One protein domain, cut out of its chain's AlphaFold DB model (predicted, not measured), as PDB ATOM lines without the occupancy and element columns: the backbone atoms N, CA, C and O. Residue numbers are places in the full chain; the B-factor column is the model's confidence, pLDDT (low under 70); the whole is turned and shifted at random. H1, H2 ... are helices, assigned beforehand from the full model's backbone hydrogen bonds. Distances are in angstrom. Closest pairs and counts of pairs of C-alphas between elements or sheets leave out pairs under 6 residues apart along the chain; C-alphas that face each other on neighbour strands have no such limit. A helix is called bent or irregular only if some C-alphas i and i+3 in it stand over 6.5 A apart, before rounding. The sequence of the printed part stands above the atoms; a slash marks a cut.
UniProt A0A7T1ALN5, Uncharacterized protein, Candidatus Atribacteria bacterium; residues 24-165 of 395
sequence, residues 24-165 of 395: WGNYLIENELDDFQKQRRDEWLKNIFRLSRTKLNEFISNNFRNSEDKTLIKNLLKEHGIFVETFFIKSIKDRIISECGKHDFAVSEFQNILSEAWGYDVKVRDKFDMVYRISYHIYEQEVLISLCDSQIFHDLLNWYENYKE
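Overview. This is residues 24 to 165 of the 395 residues of an uncharacterized protein of Candidatus Atribacteria bacterium (UniProt A0A7T1ALN5). Helix H5 runs through the middle, between the long helix H3, which folds back on itself into two arms on one side, and H1, which crosses H5 on the other. H2 and H4 pack together toward one end of the long axis, and H6 lies beside arm H3a toward the other. The printed part has 142 residues with six named helices, H1 to H6 in chain order, and no named strand: all helix. It is compact, with a radius of gyration of the C-alphas of 15.8 A, yet elongated, spanning 47 by 29 by 24 A.

Arrangement. H3, residues 69 to 102, was assigned as one helix by its hydrogen bonds but is bent: C-alphas 79 and 82 are 9.3 A apart. Its arms H3a, residues 69 to 79, and H3b, residues 82 to 102, touch at a shallow tilt of 32 degrees, opposite ways, closest at the C-alphas of Leu 77 and Val 84, 5.3 A. H3b is irregular, with C-alphas 82 and 85 7.7 A apart, and has a kink of 39 degrees near residue 94. H3b touches H5, residues 127 to 146, at a steep tilt of 53 degrees, with the C-alphas of Ile 89 and Ser 135 closest, 5.5 A. H1, residues 35 to 51, touches H5 about perpendicular, at 75 degrees, Ile 48 to Glu 140 being the closest C-alphas, 6.5 A. H2, residues 55 to 63, touches H4, residues 107 to 118, at the C-alphas of Leu 56 and Ile 113, 5.7 A. H6, residues 150 to 163, touches H3a at a shallow tilt of 27 degrees, the same way, closest at the C-alphas of Lys 78 and Asp 155, 5.7 A. Every O i to N i+4 pair is within hydrogen-bond range in H1, H2, H3a, H4, H5 and H6; in H3b 13 of 17 are.

Along the chain. H3b measures 33.1 A, H5 28.5 A, H1 24.3 A and H6 20.2 A from first to last C-alpha. H1 begins at C-alpha 35, (181.226, 135.468, 217.830), and H6 ends at C-alpha 163, (158.621, 133.774, 214.534).

Size, cuts and confidence. The C-alphas farthest apart, those of Asp 104 and Glu 165, are 48.2 A apart. The printed part has no cut, and no link between named helices is long. Residues 24 to 31 are under pLDDT 70.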
ATOM      1  N   TRP A  24     169.189 142.645 223.403       50.88
ATOM      2  CA  TRP A  24     169.018 141.427 222.609       50.88
ATOM      3  C   TRP A  24     170.283 140.587 222.379       50.88
ATOM      4  O   TRP A  24     170.170 139.387 222.138       50.88
ATOM      5  N   GLY A  25     171.480 141.166 222.542       49.75
ATOM      6  CA  GLY A  25     172.748 140.418 222.529       49.75
ATOM      7  C   GLY A  25     172.919 139.444 223.705       49.75
ATOM      8  O   GLY A  25     173.949 138.800 223.807       49.75
ATOM      9  N   ASN A  26     171.919 139.344 224.583       52.78
ATOM     10  CA  ASN A  26     171.962 138.607 225.841       52.78
ATOM     11  C   ASN A  26     171.124 137.313 225.839       52.78
ATOM     12  O   ASN A  26     171.082 136.603 226.843       52.78
ATOM     13  N   TYR A  27     170.430 137.004 224.738       60.00
ATOM     14  CA  TYR A  27     169.524 135.853 224.679       60.00
ATOM     15  C   TYR A  27     170.245 134.555 224.313       60.00
ATOM     16  O   TYR A  27     171.289 134.532 223.667       60.00
ATOM     17  N   LEU A  28     169.646 133.442 224.727       59.88
ATOM     18  CA  LEU A  28     170.240 132.106 224.698       59.88
ATOM     19  C   LEU A  28     170.219 131.430 223.312       59.88
ATOM     20  O   LEU A  28     170.491 130.241 223.204       59.88
ATOM     21  N   ILE A  29     169.897 132.145 222.233       68.94
ATOM     22  CA  ILE A  29     169.713 131.546 220.901       68.94
ATOM     23  C   ILE A  29     171.074 131.453 220.198       68.94
ATOM     24  O   ILE A  29     171.428 132.282 219.372       68.94
ATOM     25  N   GLU A  30     171.867 130.455 220.574       68.81
ATOM     26  CA  GLU A  30     173.286 130.342 220.208       68.81
ATOM     27  C   GLU A  30     173.561 130.227 218.699       68.81
ATOM     28  O   GLU A  30     174.582 130.726 218.223       68.81
ATOM     29  N   ASN A  31     172.643 129.616 217.949       68.75
ATOM     30  CA  ASN A  31     172.835 129.289 216.530       68.75
ATOM     31  C   ASN A  31     172.818 130.509 215.593       68.75
ATOM     32  O   ASN A  31     173.254 130.398 214.453       68.75
ATOM     33  N   GLU A  32     172.327 131.656 216.064       71.00
ATOM     34  CA  GLU A  32     172.106 132.860 215.246       71.00
ATOM     35  C   GLU A  32     172.987 134.036 215.694       71.00
ATOM     36  O   GLU A  32     172.905 135.129 215.133       71.00
ATOM     37  N   LEU A  33     173.821 133.820 216.719       73.31
ATOM     38  CA  LEU A  33     174.768 134.815 217.209       73.31
ATOM     39  C   LEU A  33     176.121 134.654 216.510       73.31
ATOM     40  O   LEU A  33     176.690 133.560 216.476       73.31
ATOM     41  N   ASP A  34     176.664 135.763 216.017       80.19
ATOM     42  CA  ASP A  34     178.074 135.860 215.659       80.19
ATOM     43  C   ASP A  34     178.972 135.815 216.915       80.19
ATOM     44  O   ASP A  34     178.510 135.920 218.058       80.19
ATOM     45  N   ASP A  35     180.278 135.625 216.719       83.75
ATOM     46  CA  ASP A  35     181.226 135.468 217.830       83.75
ATOM     47  C   ASP A  35     181.285 136.706 218.738       83.75
ATOM     48  O   ASP A  35     181.425 136.583 219.956       83.75
ATOM     49  N   PHE A  36     181.108 137.903 218.172       83.06
ATOM     50  CA  PHE A  36     181.082 139.146 218.936       83.06
ATOM     51  C   PHE A  36     179.835 139.231 219.826       83.06
ATOM     52  O   PHE A  36     179.915 139.630 220.991       83.06
ATOM     53  N   GLN A  37     178.675 138.818 219.317       78.25
ATOM     54  CA  GLN A  37     177.437 138.740 220.085       78.25
ATOM     55  C   GLN A  37     177.527 137.690 221.199       78.25
ATOM     56  O   GLN A  37     177.120 137.976 222.325       78.25
ATOM     57  N   LYS A  38     178.104 136.511 220.926       82.00
ATOM     58  CA  LYS A  38     178.352 135.479 221.950       82.00
ATOM     59  C   LYS A  38     179.262 136.002 223.059       82.00
ATOM     60  O   LYS A  38     178.932 135.858 224.233       82.00
ATOM     61  N   GLN A  39     180.351 136.684 222.699       85.19
ATOM     62  CA  GLN A  39     181.241 137.303 223.678       85.19
ATOM     63  C   GLN A  39     180.496 138.322 224.554       85.19
ATOM     64  O   GLN A  39     180.603 138.272 225.780       85.19
ATOM     65  N   ARG A  40     179.703 139.218 223.953       83.25
ATOM     66  CA  ARG A  40     178.921 140.217 224.703       83.25
ATOM     67  C   ARG A  40     177.896 139.583 225.642       83.25
ATOM     68  O   ARG A  40     177.764 140.049 226.773       83.25
ATOM     69  N   ARG A  41     177.213 138.518 225.208       83.94
ATOM     70  CA  ARG A  41     176.309 137.724 226.057       83.94
ATOM     71  C   ARG A  41     177.047 137.178 227.272       83.94
ATOM     72  O   ARG A  41     176.576 137.314 228.398       83.94
ATOM     73  N   ASP A  42     178.202 136.559 227.051       86.12
ATOM     74  CA  ASP A  42     178.971 135.910 228.111       86.12
ATOM     75  C   ASP A  42     179.535 136.940 229.107       86.12
ATOM     76  O   ASP A  42     179.535 136.705 230.317       86.12
ATOM     77  N   GLU A  43     179.970 138.108 228.626       89.06
ATOM     78  CA  GLU A  43     180.353 139.250 229.467       89.06
ATOM     79  C   GLU A  43     179.175 139.770 230.299       89.06
ATOM     80  O   GLU A  43     179.321 140.013 231.501       89.06
ATOM     81  N   TRP A  44     177.991 139.888 229.695       87.44
ATOM     82  CA  TRP A  44     176.776 140.292 230.395       87.44
ATOM     83  C   TRP A  44     176.369 139.280 231.474       87.44
ATOM     84  O   TRP A  44     176.147 139.675 232.618       87.44
ATOM     85  N   LEU A  45     176.374 137.977 231.169       86.94
ATOM     86  CA  LEU A  45     176.091 136.911 232.140       86.94
ATOM     87  C   LEU A  45     177.070 136.931 233.318       86.94
ATOM     88  O   LEU A  45     176.650 136.849 234.475       86.94
ATOM     89  N   LYS A  46     178.370 137.103 233.043       91.81
ATOM     90  CA  LYS A  46     179.391 137.282 234.087       91.81
ATOM     91  C   LYS A  46     179.089 138.502 234.953       91.81
ATOM     92  O   LYS A  46     179.217 138.423 236.176       91.81
ATOM     93  N   ASN A  47     178.671 139.616 234.350       91.44
ATOM     94  CA  ASN A  47     178.328 140.822 235.094       91.44
ATOM     95  C   ASN A  47     177.080 140.634 235.971       91.44
ATOM     96  O   ASN A  47     177.127 140.991 237.144       91.44
ATOM     97  N   ILE A  48     176.003 140.027 235.466       91.06
ATOM     98  CA  ILE A  48     174.800 139.750 236.275       91.06
ATOM     99  C   ILE A  48     175.131 138.817 237.433       91.06
ATOM    100  O   ILE A  48     174.727 139.070 238.569       91.06
ATOM    101  N   PHE A  49     175.892 137.755 237.164       94.19
ATOM    102  CA  PHE A  49     176.324 136.819 238.194       94.19
ATOM    103  C   PHE A  49     177.194 137.490 239.260       94.19
ATOM    104  O   PHE A  49     177.085 137.177 240.442       94.19
ATOM    105  N   ARG A  50     178.042 138.446 238.872       96.06
ATOM    106  CA  ARG A  50     178.793 139.276 239.819       96.06
ATOM    107  C   ARG A  50     177.852 140.157 240.644       96.06
ATOM    108  O   ARG A  50     177.979 140.191 241.864       96.06
ATOM    109  N   LEU A  51     176.897 140.833 240.000       94.69
ATOM    110  CA  LEU A  51     175.925 141.710 240.659       94.69
ATOM    111  C   LEU A  51     175.012 140.957 241.634       94.69
ATOM    112  O   LEU A  51     174.672 141.519 242.674       94.69
ATOM    113  N   SER A  52     174.684 139.687 241.371       95.56
ATOM    114  CA  SER A  52     173.863 138.846 242.261       95.56
ATOM    115  C   SER A  52     174.476 138.642 243.657       95.56
ATOM    116  O   SER A  52     173.772 138.303 244.607       95.56
ATOM    117  N   ARG A  53     175.781 138.902 243.805       96.44
ATOM    118  CA  ARG A  53     176.557 138.758 245.046       96.44
ATOM    119  C   ARG A  53     176.882 140.091 245.728       96.44
ATOM    120  O   ARG A  53     177.743 140.139 246.598       96.44
ATOM    121  N   THR A  54     176.251 141.183 245.301       97.38
ATOM    122  CA  THR A  54     176.500 142.531 245.836       97.38
ATOM    123  C   THR A  54     175.398 142.975 246.796       97.38
ATOM    124  O   THR A  54     174.275 142.468 246.738       97.38
ATOM    125  N   LYS A  55     175.683 144.004 247.610       96.62
ATOM    126  CA  LYS A  55     174.674 144.686 248.441       96.62
ATOM    127  C   LYS A  55     173.501 145.231 247.625       96.62
ATOM    128  O   LYS A  55     172.393 145.301 248.138       96.62
ATOM    129  N   LEU A  56     173.720 145.582 246.353       96.69
ATOM    130  CA  LEU A  56     172.642 145.980 245.447       96.69
ATOM    131  C   LEU A  56     171.612 144.862 245.291       96.69
ATOM    132  O   LEU A  56     170.415 145.119 245.381       96.69
ATOM    133  N   ASN A  57     172.061 143.622 245.078       97.75
ATOM    134  CA  ASN A  57     171.143 142.504 244.923       97.75
ATOM    135  C   ASN A  57     170.409 142.166 246.218       97.75
ATOM    136  O   ASN A  57     169.211 141.897 246.175       97.75
ATOM    137  N   GLU A  58     171.105 142.203 247.352       97.44
ATOM    138  CA  GLU A  58     170.493 142.021 248.669       97.44
ATOM    139  C   GLU A  58     169.421 143.087 248.926       97.44
ATOM    140  O   GLU A  58     168.266 142.756 249.199       97.44
ATOM    141  N   PHE A  59     169.769 144.362 248.728       96.38
ATOM    142  CA  PHE A  59     168.844 145.485 248.840       96.38
ATOM    143  C   PHE A  59     167.621 145.300 247.936       96.38
ATOM    144  O   PHE A  59     166.487 145.410 248.399       96.38
ATOM    145  N   ILE A  60     167.822 144.978 246.655       97.00
ATOM    146  CA  ILE A  60     166.709 144.829 245.713       97.00
ATOM    147  C   ILE A  60     165.837 143.615 246.053       97.00
ATOM    148  O   ILE A  60     164.608 143.711 246.019       97.00
ATOM    149  N   SER A  61     166.454 142.491 246.416       95.75
ATOM    150  CA  SER A  61     165.744 141.256 246.755       95.75
ATOM    151  C   SER A  61     164.877 141.419 248.000       95.75
ATOM    152  O   SER A  61     163.741 140.956 248.001       95.75
ATOM    153  N   ASN A  62     165.378 142.119 249.020       95.88
ATOM    154  CA  ASN A  62     164.665 142.305 250.283       95.88
ATOM    155  C   ASN A  62     163.500 143.300 250.181       95.88
ATOM    156  O   ASN A  62     162.554 143.197 250.956       95.88
ATOM    157  N   ASN A  63     163.560 144.256 249.245       95.69
ATOM    158  CA  ASN A  63     162.603 145.367 249.190       95.69
ATOM    159  C   ASN A  63     161.633 145.320 247.996       95.69
ATOM    160  O   ASN A  63     160.549 145.888 248.079       95.69
ATOM    161  N   PHE A  64     161.997 144.693 246.868       96.44
ATOM    162  CA  PHE A  64     161.237 144.850 245.613       96.44
ATOM    163  C   PHE A  64     160.892 143.548 244.890       96.44
ATOM    164  O   PHE A  64     160.020 143.547 244.007       96.44
ATOM    165  N   ARG A  65     161.586 142.454 245.209       93.62
ATOM    166  CA  ARG A  65     161.388 141.162 244.552       93.62
ATOM    167  C   ARG A  65     160.143 140.463 245.089       93.62
ATOM    168  O   ARG A  65     159.813 140.570 246.267       93.62
ATOM    169  N   ASN A  66     159.446 139.744 244.219       95.25
ATOM    170  CA  ASN A  66     158.251 138.985 244.565       95.25
ATOM    171  C   ASN A  66     158.418 137.518 244.143       95.25
ATOM    172  O   ASN A  66     159.025 137.227 243.115       95.25
ATOM    173  N   SER A  67     157.861 136.582 244.914       93.81
ATOM    174  CA  SER A  67     157.904 135.149 244.596       93.81
ATOM    175  C   SER A  67     157.214 134.797 243.269       93.81
ATOM    176  O   SER A  67     157.555 133.789 242.650       93.81
ATOM    177  N   GLU A  68     156.288 135.632 242.797       95.81
ATOM    178  CA  GLU A  68     155.591 135.476 241.517       95.81
ATOM    179  C   GLU A  68     156.430 135.907 240.302       95.81
ATOM    180  O   GLU A  68     156.070 135.560 239.176       95.81
ATOM    181  N   ASP A  69     157.559 136.604 240.492       95.19
ATOM    182  CA  ASP A  69     158.380 137.138 239.392       95.19
ATOM    183  C   ASP A  69     158.890 136.026 238.459       95.19
ATOM    184  O   ASP A  69     158.840 136.163 237.233       95.19
ATOM    185  N   LYS A  70     159.262 134.867 239.016       91.88
ATOM    186  CA  LYS A  70     159.664 133.687 238.234       91.88
ATOM    187  C   LYS A  70     158.525 133.143 237.360       91.88
ATOM    188  O   LYS A  70     158.728 132.743 236.212       91.88
ATOM    189  N   THR A  71     157.303 133.113 237.887       93.44
ATOM    190  CA  THR A  71     156.126 132.668 237.124       93.44
ATOM    191  C   THR A  71     155.771 133.690 236.046       93.44
ATOM    192  O   THR A  71     155.453 133.320 234.913       93.44
ATOM    193  N   LEU A  72     155.877 134.979 236.375       95.06
ATOM    194  CA  LEU A  72     155.642 136.084 235.455       95.06
ATOM    195  C   LEU A  72     156.601 136.035 234.261       95.06
ATOM    196  O   LEU A  72     156.131 136.038 233.124       95.06
ATOM    197  N   ILE A  73     157.918 135.936 234.492       91.38
ATOM    198  CA  ILE A  73     158.900 135.885 233.398       91.38
ATOM    199  C   ILE A  73     158.667 134.664 232.503       91.38
ATOM    200  O   ILE A  73     158.674 134.806 231.284       91.38
ATOM    201  N   LYS A  74     158.350 133.492 233.073       90.69
ATOM    202  CA  LYS A  74     158.050 132.272 232.306       90.69
ATOM    203  C   LYS A  74     156.832 132.442 231.396       90.69
ATOM    204  O   LYS A  74     156.869 132.054 230.229       90.69
ATOM    205  N   ASN A  75     155.758 133.045 231.902       93.88
ATOM    206  CA  ASN A  75     154.560 133.309 231.104       93.88
ATOM    207  C   ASN A  75     154.829 134.342 230.002       93.88
ATOM    208  O   ASN A  75     154.411 134.154 228.858       93.88
ATOM    209  N   LEU A  76     155.562 135.408 230.327       93.56
ATOM    210  CA  LEU A  76     155.903 136.450 229.364       93.56
ATOM    211  C   LEU A  76     156.894 135.962 228.300       93.56
ATOM    212  O   LEU A  76     156.754 136.355 227.149       93.56
ATOM    213  N   LEU A  77     157.832 135.073 228.633       89.38
ATOM    214  CA  LEU A  77     158.714 134.403 227.670       89.38
ATOM    215  C   LEU A  77     157.913 133.577 226.665       89.38
ATOM    216  O   LEU A  77     158.119 133.703 225.464       89.38
ATOM    217  N   LYS A  78     156.939 132.784 227.119       91.38
ATOM    218  CA  LYS A  78     156.070 132.027 226.201       91.38
ATOM    219  C   LYS A  78     155.293 132.935 225.251       91.38
ATOM    220  O   LYS A  78     155.063 132.586 224.096       91.38
ATOM    221  N   GLU A  79     154.856 134.098 225.728       94.06
ATOM    222  CA  GLU A  79     154.038 135.007 224.928       94.06
ATOM    223  C   GLU A  79     154.871 135.897 223.988       94.06
ATOM    224  O   GLU A  79     154.547 136.058 222.800       94.06
ATOM    225  N   HIS A  80     155.935 136.489 224.521       93.38
ATOM    226  CA  HIS A  80     156.707 137.563 223.905       93.38
ATOM    227  C   HIS A  80     158.119 137.142 223.495       93.38
ATOM    228  O   HIS A  80     158.744 137.882 222.740       93.38
ATOM    229  N   GLY A  81     158.567 135.958 223.920       91.12
ATOM    230  CA  GLY A  81     159.839 135.340 223.567       91.12
ATOM    231  C   GLY A  81     160.985 136.267 223.838       91.12
ATOM    232  O   GLY A  81     161.217 136.628 224.990       91.12
ATOM    233  N   ILE A  82     161.648 136.681 222.758       87.50
ATOM    234  CA  ILE A  82     162.723 137.649 222.863       87.50
ATOM    235  C   ILE A  82     162.178 138.885 223.596       87.50
ATOM    236  O   ILE A  82     162.655 139.162 224.678       87.50
ATOM    237  N   PHE A  83     161.074 139.515 223.198       90.25
ATOM    238  CA  PHE A  83     160.560 140.768 223.786       90.25
ATOM    239  C   PHE A  83     160.121 140.738 225.274       90.25
ATOM    240  O   PHE A  83     159.470 141.680 225.725       90.25
ATOM    241  N   VAL A  84     160.422 139.688 226.046       91.25
ATOM    242  CA  VAL A  84     160.029 139.533 227.453       91.25
ATOM    243  C   VAL A  84     160.447 140.704 228.341       91.25
ATOM    244  O   VAL A  84     159.627 141.154 229.140       91.25
ATOM    245  N   GLU A  85     161.673 141.211 228.204       90.62
ATOM    246  CA  GLU A  85     162.267 142.208 229.106       90.62
ATOM    247  C   GLU A  85     161.344 143.412 229.326       90.62
ATOM    248  O   GLU A  85     160.964 143.744 230.452       90.62
ATOM    249  N   THR A  86     160.891 144.025 228.235       90.81
ATOM    250  CA  THR A  86     160.058 145.225 228.273       90.81
ATOM    251  C   THR A  86     158.690 144.965 228.892       90.81
ATOM    252  O   THR A  86     158.150 145.816 229.606       90.81
ATOM    253  N   PHE A  87     158.106 143.797 228.613       94.44
ATOM    254  CA  PHE A  87     156.822 143.400 229.188       94.44
ATOM    255  C   PHE A  87     156.955 143.061 230.670       94.44
ATOM    256  O   PHE A  87     156.064 143.406 231.448       94.44
ATOM    257  N   PHE A  88     158.067 142.450 231.076       94.94
ATOM    258  CA  PHE A  88     158.370 142.147 232.466       94.94
ATOM    259  C   PHE A  88     158.543 143.435 233.275       94.94
ATOM    260  O   PHE A  88     157.793 143.662 234.224       94.94
ATOM    261  N   ILE A  89     159.415 144.345 232.823       94.31
ATOM    262  CA  ILE A  89     159.628 145.658 233.451       94.31
ATOM    263  C   ILE A  89     158.313 146.429 233.555       94.31
ATOM    264  O   ILE A  89     157.986 146.963 234.614       94.31
ATOM    265  N   LYS A  90     157.514 146.462 232.479       94.50
ATOM    266  CA  LYS A  90     156.194 147.105 232.497       94.50
ATOM    267  C   LYS A  90     155.276 146.501 233.567       94.50
ATOM    268  O   LYS A  90     154.496 147.243 234.156       94.50
ATOM    269  N   SER A  91     155.332 145.189 233.776       96.25
ATOM    270  CA  SER A  91     154.424 144.464 234.673       96.25
ATOM    271  C   SER A  91     154.763 144.664 236.151       96.25
ATOM    272  O   SER A  91     153.856 144.698 236.974       96.25
ATOM    273  N   ILE A  92     156.041 144.858 236.489       97.06
ATOM    274  CA  ILE A  92     156.480 145.072 237.881       97.06
ATOM    275  C   ILE A  92     156.634 146.553 238.258       97.06
ATOM    276  O   ILE A  92     156.787 146.880 239.434       97.06
ATOM    277  N   LYS A  93     156.578 147.468 237.281       95.75
ATOM    278  CA  LYS A  93     156.835 148.902 237.484       95.75
ATOM    279  C   LYS A  93     155.971 149.526 238.580       95.75
ATOM    280  O   LYS A  93     156.501 150.234 239.432       95.75
ATOM    281  N   ASP A  94     154.664 149.275 238.564       95.00
ATOM    282  CA  ASP A  94     153.738 149.889 239.527       95.00
ATOM    283  C   ASP A  94     153.982 149.367 240.950       95.00
ATOM    284  O   ASP A  94     153.922 150.142 241.907       95.00
ATOM    285  N   ARG A  95     154.358 148.085 241.087       96.19
ATOM    286  CA  ARG A  95     154.803 147.504 242.362       96.19
ATOM    287  C   ARG A  95     156.037 148.235 242.881       96.19
ATOM    288  O   ARG A  95     156.026 148.697 244.014       96.19
ATOM    289  N   ILE A  96     157.064 148.401 242.048       96.56
ATOM    290  CA  ILE A  96     158.306 149.079 242.450       96.56
ATOM    291  C   ILE A  96     158.036 150.536 242.833       96.56
ATOM    292  O   ILE A  96     158.527 150.990 243.858       96.56
ATOM    293  N   ILE A  97     157.222 151.265 242.057       94.56
ATOM    294  CA  ILE A  97     156.829 152.645 242.388       94.56
ATOM    295  C   ILE A  97     156.141 152.701 243.754       94.56
ATOM    296  O   ILE A  97     156.448 153.587 244.552       94.56
ATOM    297  N   SER A  98     155.229 151.763 244.021       93.50
ATOM    298  CA  SER A  98     154.526 151.662 245.301       93.50
ATOM    299  C   SER A  98     155.499 151.433 246.460       93.50
ATOM    300  O   SER A  98     155.479 152.195 247.426       93.50
ATOM    301  N   GLU A  99     156.414 150.467 246.340       93.94
ATOM    302  CA  GLU A  99     157.421 150.192 247.377       93.94
ATOM    303  C   GLU A  99     158.378 151.375 247.584       93.94
ATOM    304  O   GLU A  99     158.650 151.768 248.719       93.94
ATOM    305  N   CYS A 100     158.809 152.041 246.506       91.56
ATOM    306  CA  CYS A 100     159.596 153.270 246.616       91.56
ATOM    307  C   CYS A 100     158.858 154.385 247.374       91.56
ATOM    308  O   CYS A 100     159.499 155.203 248.034       91.56
ATOM    309  N   GLY A 101     157.528 154.439 247.265       89.44
ATOM    310  CA  GLY A 101     156.691 155.406 247.971       89.44
ATOM    311  C   GLY A 101     156.517 155.105 249.461       89.44
ATOM    312  O   GLY A 101     156.412 156.043 250.246       89.44
ATOM    313  N   LYS A 102     156.510 153.828 249.863       89.81
ATOM    314  CA  LYS A 102     156.306 153.414 251.266       89.81
ATOM    315  C   LYS A 102     157.506 153.699 252.165       89.81
ATOM    316  O   LYS A 102     157.324 154.039 253.328       89.81
ATOM    317  N   HIS A 103     158.713 153.546 251.631       81.69
ATOM    318  CA  HIS A 103     159.953 153.613 252.408       81.69
ATOM    319  C   HIS A 103     160.718 154.936 252.244       81.69
ATOM    320  O   HIS A 103     161.792 155.085 252.811       81.69
ATOM    321  N   ASP A 104     160.184 155.871 251.448       84.12
ATOM    322  CA  ASP A 104     160.819 157.136 251.040       84.12
ATOM    323  C   ASP A 104     162.324 157.023 250.743       84.12
ATOM    324  O   ASP A 104     163.143 157.816 251.206       84.12
ATOM    325  N   PHE A 105     162.700 156.019 249.944       85.38
ATOM    326  CA  PHE A 105     164.101 155.793 249.598       85.38
ATOM    327  C   PHE A 105     164.712 157.024 248.918       85.38
ATOM    328  O   PHE A 105     164.215 157.518 247.891       85.38
ATOM    329  N   ALA A 106     165.828 157.493 249.474       90.19
ATOM    330  CA  ALA A 106     166.583 158.595 248.909       90.19
ATOM    331  C   ALA A 106     167.320 158.135 247.643       90.19
ATOM    332  O   ALA A 106     168.031 157.130 247.636       90.19
ATOM    333  N   VAL A 107     167.211 158.916 246.564       93.00
ATOM    334  CA  VAL A 107     167.913 158.634 245.296       93.00
ATOM    335  C   VAL A 107     169.432 158.564 245.503       93.00
ATOM    336  O   VAL A 107     170.097 157.744 244.875       93.00
ATOM    337  N   SER A 108     169.975 159.379 246.412       93.75
ATOM    338  CA  SER A 108     171.397 159.387 246.774       93.75
ATOM    339  C   SER A 108     171.855 158.099 247.460       93.75
ATOM    340  O   SER A 108     172.967 157.640 247.214       93.75
ATOM    341  N   GLU A 109     171.012 157.492 248.293       93.19
ATOM    342  CA  GLU A 109     171.327 156.227 248.959       93.19
ATOM    343  C   GLU A 109     171.405 155.089 247.938       93.19
ATOM    344  O   GLU A 109     172.412 154.385 247.865       93.19
ATOM    345  N   PHE A 110     170.390 154.975 247.076       95.25
ATOM    346  CA  PHE A 110     170.400 153.999 245.990       95.25
ATOM    347  C   PHE A 110     171.585 154.212 245.039       95.25
ATOM    348  O   PHE A 110     172.206 153.245 244.599       95.25
ATOM    349  N   GLN A 111     171.930 155.470 244.749       96.94
ATOM    350  CA  GLN A 111     173.098 155.804 243.943       96.94
ATOM    351  C   GLN A 111     174.389 155.246 244.556       96.94
ATOM    352  O   GLN A 111     175.167 154.625 243.838       96.94
ATOM    353  N   ASN A 112     174.597 155.405 245.865       96.75
ATOM    354  CA  ASN A 112     175.787 154.883 246.541       96.75
ATOM    355  C   ASN A 112     175.874 153.352 246.450       96.75
ATOM    356  O   ASN A 112     176.928 152.820 246.104       96.75
ATOM    357  N   ILE A 113     174.757 152.654 246.692       96.31
ATOM    358  CA  ILE A 113     174.675 151.187 246.581       96.31
ATOM    359  C   ILE A 113     175.013 150.735 245.153       96.31
ATOM    360  O   ILE A 113     175.746 149.764 244.948       96.31
ATOM    361  N   LEU A 114     174.492 151.447 244.153       95.81
ATOM    362  CA  LEU A 114     174.728 151.141 242.750       95.81
ATOM    363  C   LEU A 114     176.187 151.394 242.340       95.81
ATOM    364  O   LEU A 114     176.780 150.542 241.681       95.81
ATOM    365  N   SER A 115     176.774 152.519 242.760       96.75
ATOM    366  CA  SER A 115     178.181 152.853 242.508       96.75
ATOM    367  C   SER A 115     179.132 151.831 243.136       96.75
ATOM    368  O   SER A 115     180.071 151.381 242.479       96.75
ATOM    369  N   GLU A 116     178.856 151.392 244.371       96.56
ATOM    370  CA  GLU A 116     179.604 150.312 245.035       96.56
ATOM    371  C   GLU A 116     179.517 149.008 244.229       96.56
ATOM    372  O   GLU A 116     180.535 148.379 243.938       96.56
ATOM    373  N   ALA A 117     178.312 148.621 243.796       95.38
ATOM    374  CA  ALA A 117     178.112 147.402 243.020       95.38
ATOM    375  C   ALA A 117     178.760 147.455 241.626       95.38
ATOM    376  O   ALA A 117     179.114 146.411 241.076       95.38
ATOM    377  N   TRP A 118     178.899 148.633 241.020       92.94
ATOM    378  CA  TRP A 118     179.449 148.795 239.668       92.94
ATOM    379  C   TRP A 118     180.952 149.100 239.657       92.94
ATOM    380  O   TRP A 118     181.602 148.880 238.638       92.94
ATOM    381  N   GLY A 119     181.521 149.525 240.789       95.38
ATOM    382  CA  GLY A 119     182.942 149.853 240.922       95.38
ATOM    383  C   GLY A 119     183.324 151.220 240.344       95.38
ATOM    384  O   GLY A 119     184.504 151.479 240.126       95.38
ATOM    385  N   TYR A 120     182.345 152.085 240.073       95.12
ATOM    386  CA  TYR A 120     182.542 153.460 239.611       95.12
ATOM    387  C   TYR A 120     181.343 154.334 239.988       95.12
ATOM    388  O   TYR A 120     180.267 153.817 240.276       95.12
ATOM    389  N   ASP A 121     181.516 155.658 239.976       96.00
ATOM    390  CA  ASP A 121     180.432 156.595 240.289       96.00
ATOM    391  C   ASP A 121     179.334 156.559 239.214       96.00
ATOM    392  O   ASP A 121     179.536 156.953 238.061       96.00
ATOM    393  N   VAL A 122     178.156 156.071 239.595       95.50
ATOM    394  CA  VAL A 122     176.961 156.037 238.759       95.50
ATOM    395  C   VAL A 122     176.082 157.225 239.115       95.50
ATOM    396  O   VAL A 122     175.810 157.469 240.278       95.50
ATOM    397  N   LYS A 123     175.561 157.946 238.117       95.88
ATOM    398  CA  LYS A 123     174.588 159.025 238.348       95.88
ATOM    399  C   LYS A 123     173.162 158.512 238.196       95.88
ATOM    400  O   LYS A 123     172.793 158.033 237.119       95.88
ATOM    401  N   VAL A 124     172.354 158.672 239.242       95.56
ATOM    402  CA  VAL A 124     170.912 158.395 239.220       95.56
ATOM    403  C   VAL A 124     170.175 159.726 239.174       95.56
ATOM    404  O   VAL A 124     170.242 160.531 240.099       95.56
ATOM    405  N   ARG A 125     169.509 159.997 238.049       94.19
ATOM    406  CA  ARG A 125     168.968 161.337 237.755       94.19
ATOM    407  C   ARG A 125     167.792 161.719 238.646       94.19
ATOM    408  O   ARG A 125     167.675 162.871 239.048       94.19
ATOM    409  N   ASP A 126     166.901 160.767 238.889       93.44
ATOM    410  CA  ASP A 126     165.655 160.968 239.618       93.44
ATOM    411  C   ASP A 126     165.070 159.622 240.088       93.44
ATOM    412  O   ASP A 126     165.620 158.545 239.825       93.44
ATOM    413  N   LYS A 127     163.921 159.676 240.778       92.88
ATOM    414  CA  LYS A 127     163.199 158.476 241.230       92.88
ATOM    415  C   LYS A 127     162.753 157.577 240.057       92.88
ATOM    416  O   LYS A 127     162.628 156.374 240.252       92.88
ATOM    417  N   PHE A 128     162.542 158.101 238.843       92.75
ATOM    418  CA  PHE A 128     162.172 157.272 237.687       92.75
ATOM    419  C   PHE A 128     163.359 156.463 237.158       92.75
ATOM    420  O   PHE A 128     163.188 155.290 236.830       92.75
ATOM    421  N   ASP A 129     164.547 157.065 237.102       94.00
ATOM    422  CA  ASP A 129     165.796 156.383 236.744       94.00
ATOM    423  C   ASP A 129     166.110 155.260 237.745       94.00
ATOM    424  O   ASP A 129     166.459 154.150 237.347       94.00
ATOM    425  N   MET A 130     165.887 155.514 239.039       95.44
ATOM    426  CA  MET A 130     165.982 154.503 240.098       95.44
ATOM    427  C   MET A 130     165.011 153.332 239.872       95.44
ATOM    428  O   MET A 130     165.451 152.187 239.799       95.44
ATOM    429  N   VAL A 131     163.710 153.603 239.697       95.88
ATOM    430  CA  VAL A 131     162.686 152.569 239.429       95.88
ATOM    431  C   VAL A 131     163.060 151.722 238.213       95.88
ATOM    432  O   VAL A 131     162.917 150.499 238.236       95.88
ATOM    433  N   TYR A 132     163.555 152.359 237.152       94.69
ATOM    434  CA  TYR A 132     163.997 151.671 235.945       94.69
ATOM    435  C   TYR A 132     165.156 150.714 236.239       94.69
ATOM    436  O   TYR A 132     165.065 149.533 235.915       94.69
ATOM    437  N   ARG A 133     166.206 151.182 236.921       95.62
ATOM    438  CA  ARG A 133     167.380 150.364 237.273       95.62
ATOM    439  C   ARG A 133     167.028 149.192 238.190       95.62
ATOM    440  O   ARG A 133     167.520 148.092 237.966       95.62
ATOM    441  N   ILE A 134     166.140 149.405 239.163       97.12
ATOM    442  CA  ILE A 134     165.620 148.331 240.022       97.12
ATOM    443  C   ILE A 134     164.876 147.289 239.179       97.12
ATOM    444  O   ILE A 134     165.137 146.097 239.311       97.12
ATOM    445  N   SER A 135     163.991 147.731 238.278       96.62
ATOM    446  CA  SER A 135     163.219 146.829 237.410       96.62
ATOM    447  C   SER A 135     164.125 145.959 236.537       96.62
ATOM    448  O   SER A 135     163.890 144.759 236.408       96.62
ATOM    449  N   TYR A 136     165.168 146.565 235.962       94.38
ATOM    450  CA  TYR A 136     166.169 145.864 235.161       94.38
ATOM    451  C   TYR A 136     166.942 144.844 235.982       94.38
ATOM    452  O   TYR A 136     167.041 143.697 235.567       94.38
ATOM    453  N   HIS A 137     167.437 145.229 237.159       95.81
ATOM    454  CA  HIS A 137     168.172 144.298 238.011       95.81
ATOM    455  C   HIS A 137     167.300 143.097 238.392       95.81
ATOM    456  O   HIS A 137     167.761 141.968 238.287       95.81
ATOM    457  N   ILE A 138     166.025 143.301 238.759       96.75
ATOM    458  CA  ILE A 138     165.101 142.183 239.031       96.75
ATOM    459  C   ILE A 138     164.982 141.276 237.805       96.75
ATOM    460  O   ILE A 138     165.150 140.068 237.936       96.75
ATOM    461  N   TYR A 139     164.740 141.844 236.621       94.00
ATOM    462  CA  TYR A 139     164.670 141.072 235.380       94.00
ATOM    463  C   TYR A 139     165.940 140.243 235.142       94.00
ATOM    464  O   TYR A 139     165.853 139.042 234.909       94.00
ATOM    465  N   GLU A 140     167.117 140.856 235.261       91.75
ATOM    466  CA  GLU A 140     168.411 140.195 235.073       91.75
ATOM    467  C   GLU A 140     168.611 139.026 236.048       91.75
ATOM    468  O   GLU A 140     169.067 137.954 235.646       91.75
ATOM    469  N   GLN A 141     168.228 139.196 237.318       93.56
ATOM    470  CA  GLN A 141     168.300 138.118 238.305       93.56
ATOM    471  C   GLN A 141     167.292 137.001 238.020       93.56
ATOM    472  O   GLN A 141     167.632 135.825 238.162       93.56
ATOM    473  N   GLU A 142     166.075 137.332 237.582       91.88
ATOM    474  CA  GLU A 142     165.099 136.321 237.170       91.88
ATOM    475  C   GLU A 142     165.568 135.551 235.937       91.88
ATOM    476  O   GLU A 142     165.405 134.331 235.892       91.88
ATOM    477  N   VAL A 143     166.210 136.216 234.970       86.25
ATOM    478  CA  VAL A 143     166.845 135.540 233.833       86.25
ATOM    479  C   VAL A 143     167.946 134.610 234.324       86.25
ATOM    480  O   VAL A 143     167.906 133.435 233.979       86.25
ATOM    481  N   LEU A 144     168.875 135.088 235.163       87.81
ATOM    482  CA  LEU A 144     169.978 134.279 235.698       87.81
ATOM    483  C   LEU A 144     169.471 133.003 236.388       87.81
ATOM    484  O   LEU A 144     169.991 131.918 236.145       87.81
ATOM    485  N   ILE A 145     168.431 133.124 237.213       86.75
ATOM    486  CA  ILE A 145     167.797 131.991 237.905       86.75
ATOM    487  C   ILE A 145     167.105 131.052 236.915       86.75
ATOM    488  O   ILE A 145     167.083 129.836 237.109       86.75
ATOM    489  N   SER A 146     166.554 131.618 235.846       83.94
ATOM    490  CA  SER A 146     165.879 130.889 234.779       83.94
ATOM    491  C   SER A 146     166.833 130.171 233.822       83.94
ATOM    492  O   SER A 146     166.396 129.250 233.142       83.94
ATOM    493  N   LEU A 147     168.126 130.520 233.777       76.50
ATOM    494  CA  LEU A 147     169.113 129.841 232.919       76.50
ATOM    495  C   LEU A 147     169.281 128.358 233.259       76.50
ATOM    496  O   LEU A 147     169.595 127.557 232.384       76.50
ATOM    497  N   CYS A 148     169.062 127.991 234.521       75.62
ATOM    498  CA  CYS A 148     169.100 126.602 234.970       75.62
ATOM    499  C   CYS A 148     167.788 125.843 234.683       75.62
ATOM    500  O   CYS A 148     167.715 124.641 234.929       75.62
ATOM    501  N   ASP A 149     166.743 126.525 234.201       82.38
ATOM    502  CA  ASP A 149     165.451 125.935 233.855       82.38
ATOM    503  C   ASP A 149     165.421 125.606 232.352       82.38
ATOM    504  O   ASP A 149     165.214 126.472 231.498       82.38
ATOM    505  N   SER A 150     165.610 124.326 232.024       82.06
ATOM    506  CA  SER A 150     165.599 123.840 230.638       82.06
ATOM    507  C   SER A 150     164.290 124.148 229.903       82.06
ATOM    508  O   SER A 150     164.306 124.327 228.683       82.06
ATOM    509  N   GLN A 151     163.166 124.280 230.619       84.62
ATOM    510  CA  GLN A 151     161.886 124.634 230.014       84.62
ATOM    511  C   GLN A 151     161.878 126.077 229.515       84.62
ATOM    512  O   GLN A 151     161.307 126.344 228.463       84.62
ATOM    513  N   ILE A 152     162.502 127.009 230.238       82.12
ATOM    514  CA  ILE A 152     162.549 128.422 229.841       82.12
ATOM    515  C   ILE A 152     163.365 128.594 228.562       82.12
ATOM    516  O   ILE A 152     162.923 129.268 227.630       82.12
ATOM    517  N   PHE A 153     164.519 127.933 228.491       81.06
ATOM    518  CA  PHE A 153     165.321 127.892 227.275       81.06
ATOM    519  C   PHE A 153     164.530 127.307 226.097       81.06
ATOM    520  O   PHE A 153     164.500 127.892 225.015       81.06
ATOM    521  N   HIS A 154     163.828 126.193 226.324       84.69
ATOM    522  CA  HIS A 154     162.997 125.563 225.303       84.69
ATOM    523  C   HIS A 154     161.834 126.460 224.848       84.69
ATOM    524  O   HIS A 154     161.594 126.582 223.651       84.69
ATOM    525  N   ASP A 155     161.145 127.136 225.770       86.25
ATOM    526  CA  ASP A 155     160.052 128.063 225.457       86.25
ATOM    527  C   ASP A 155     160.544 129.249 224.609       86.25
ATOM    528  O   ASP A 155     159.889 129.628 223.636       86.25
ATOM    529  N   LEU A 156     161.716 129.807 224.941       84.12
ATOM    530  CA  LEU A 156     162.343 130.885 224.176       84.12
ATOM    531  C   LEU A 156     162.732 130.429 222.764       84.12
ATOM    532  O   LEU A 156     162.416 131.124 221.797       84.12
ATOM    533  N   LEU A 157     163.391 129.272 222.640       84.50
ATOM    534  CA  LEU A 157     163.756 128.700 221.342       84.50
ATOM    535  C   LEU A 157     162.518 128.412 220.496       84.50
ATOM    536  O   LEU A 157     162.456 128.835 219.349       84.50
ATOM    537  N   ASN A 158     161.503 127.765 221.071       90.06
ATOM    538  CA  ASN A 158     160.247 127.493 220.379       90.06
ATOM    539  C   ASN A 158     159.585 128.784 219.902       90.06
ATOM    540  O   ASN A 158     159.084 128.848 218.781       90.06
ATOM    541  N   TRP A 159     159.568 129.828 220.734       92.19
ATOM    542  CA  TRP A 159     159.056 131.124 220.310       92.19
ATOM    543  C   TRP A 159     159.874 131.671 219.137       92.19
ATOM    544  O   TRP A 159     159.289 132.060 218.131       92.19
ATOM    545  N   TYR A 160     161.206 131.664 219.224       89.81
ATOM    546  CA  TYR A 160     162.068 132.159 218.151       89.81
ATOM    547  C   TYR A 160     161.823 131.417 216.834       89.81
ATOM    548  O   TYR A 160     161.531 132.051 215.822       89.81
ATOM    549  N   GLU A 161     161.843 130.087 216.861       89.62
ATOM    550  CA  GLU A 161     161.599 129.234 215.695       89.62
ATOM    551  C   GLU A 161     160.231 129.507 215.051       89.62
ATOM    552  O   GLU A 161     160.122 129.599 213.830       89.62
ATOM    553  N   ASN A 162     159.195 129.750 215.859       93.44
ATOM    554  CA  ASN A 162     157.857 130.082 215.360       93.44
ATOM    555  C   ASN A 162     157.765 131.458 214.674       93.44
ATOM    556  O   ASN A 162     156.800 131.718 213.954       93.44
ATOM    557  N   TYR A 163     158.717 132.363 214.920       92.56
ATOM    558  CA  TYR A 163     158.621 133.774 214.534       92.56
ATOM    559  C   TYR A 163     159.834 134.313 213.756       92.56
ATOM    560  O   TYR A 163     159.837 135.494 213.381       92.56
ATOM    561  N   LYS A 164     160.838 133.465 213.486       87.94
ATOM    562  CA  LYS A 164     162.018 133.789 212.669       87.94
ATOM    563  C   LYS A 164     161.744 133.778 211.169       87.94
ATOM    564  O   LYS A 164     162.492 134.389 210.413       87.94
ATOM    565  N   GLU A 165     160.684 133.111 210.729       91.94
ATOM    566  CA  GLU A 165     160.315 133.063 209.318       91.94
ATOM    567  C   GLU A 165     159.543 134.311 208.881       91.94
ATOM    568  O   GLU A 165     158.905 135.009 209.678       91.94
TER     569      GLU A 165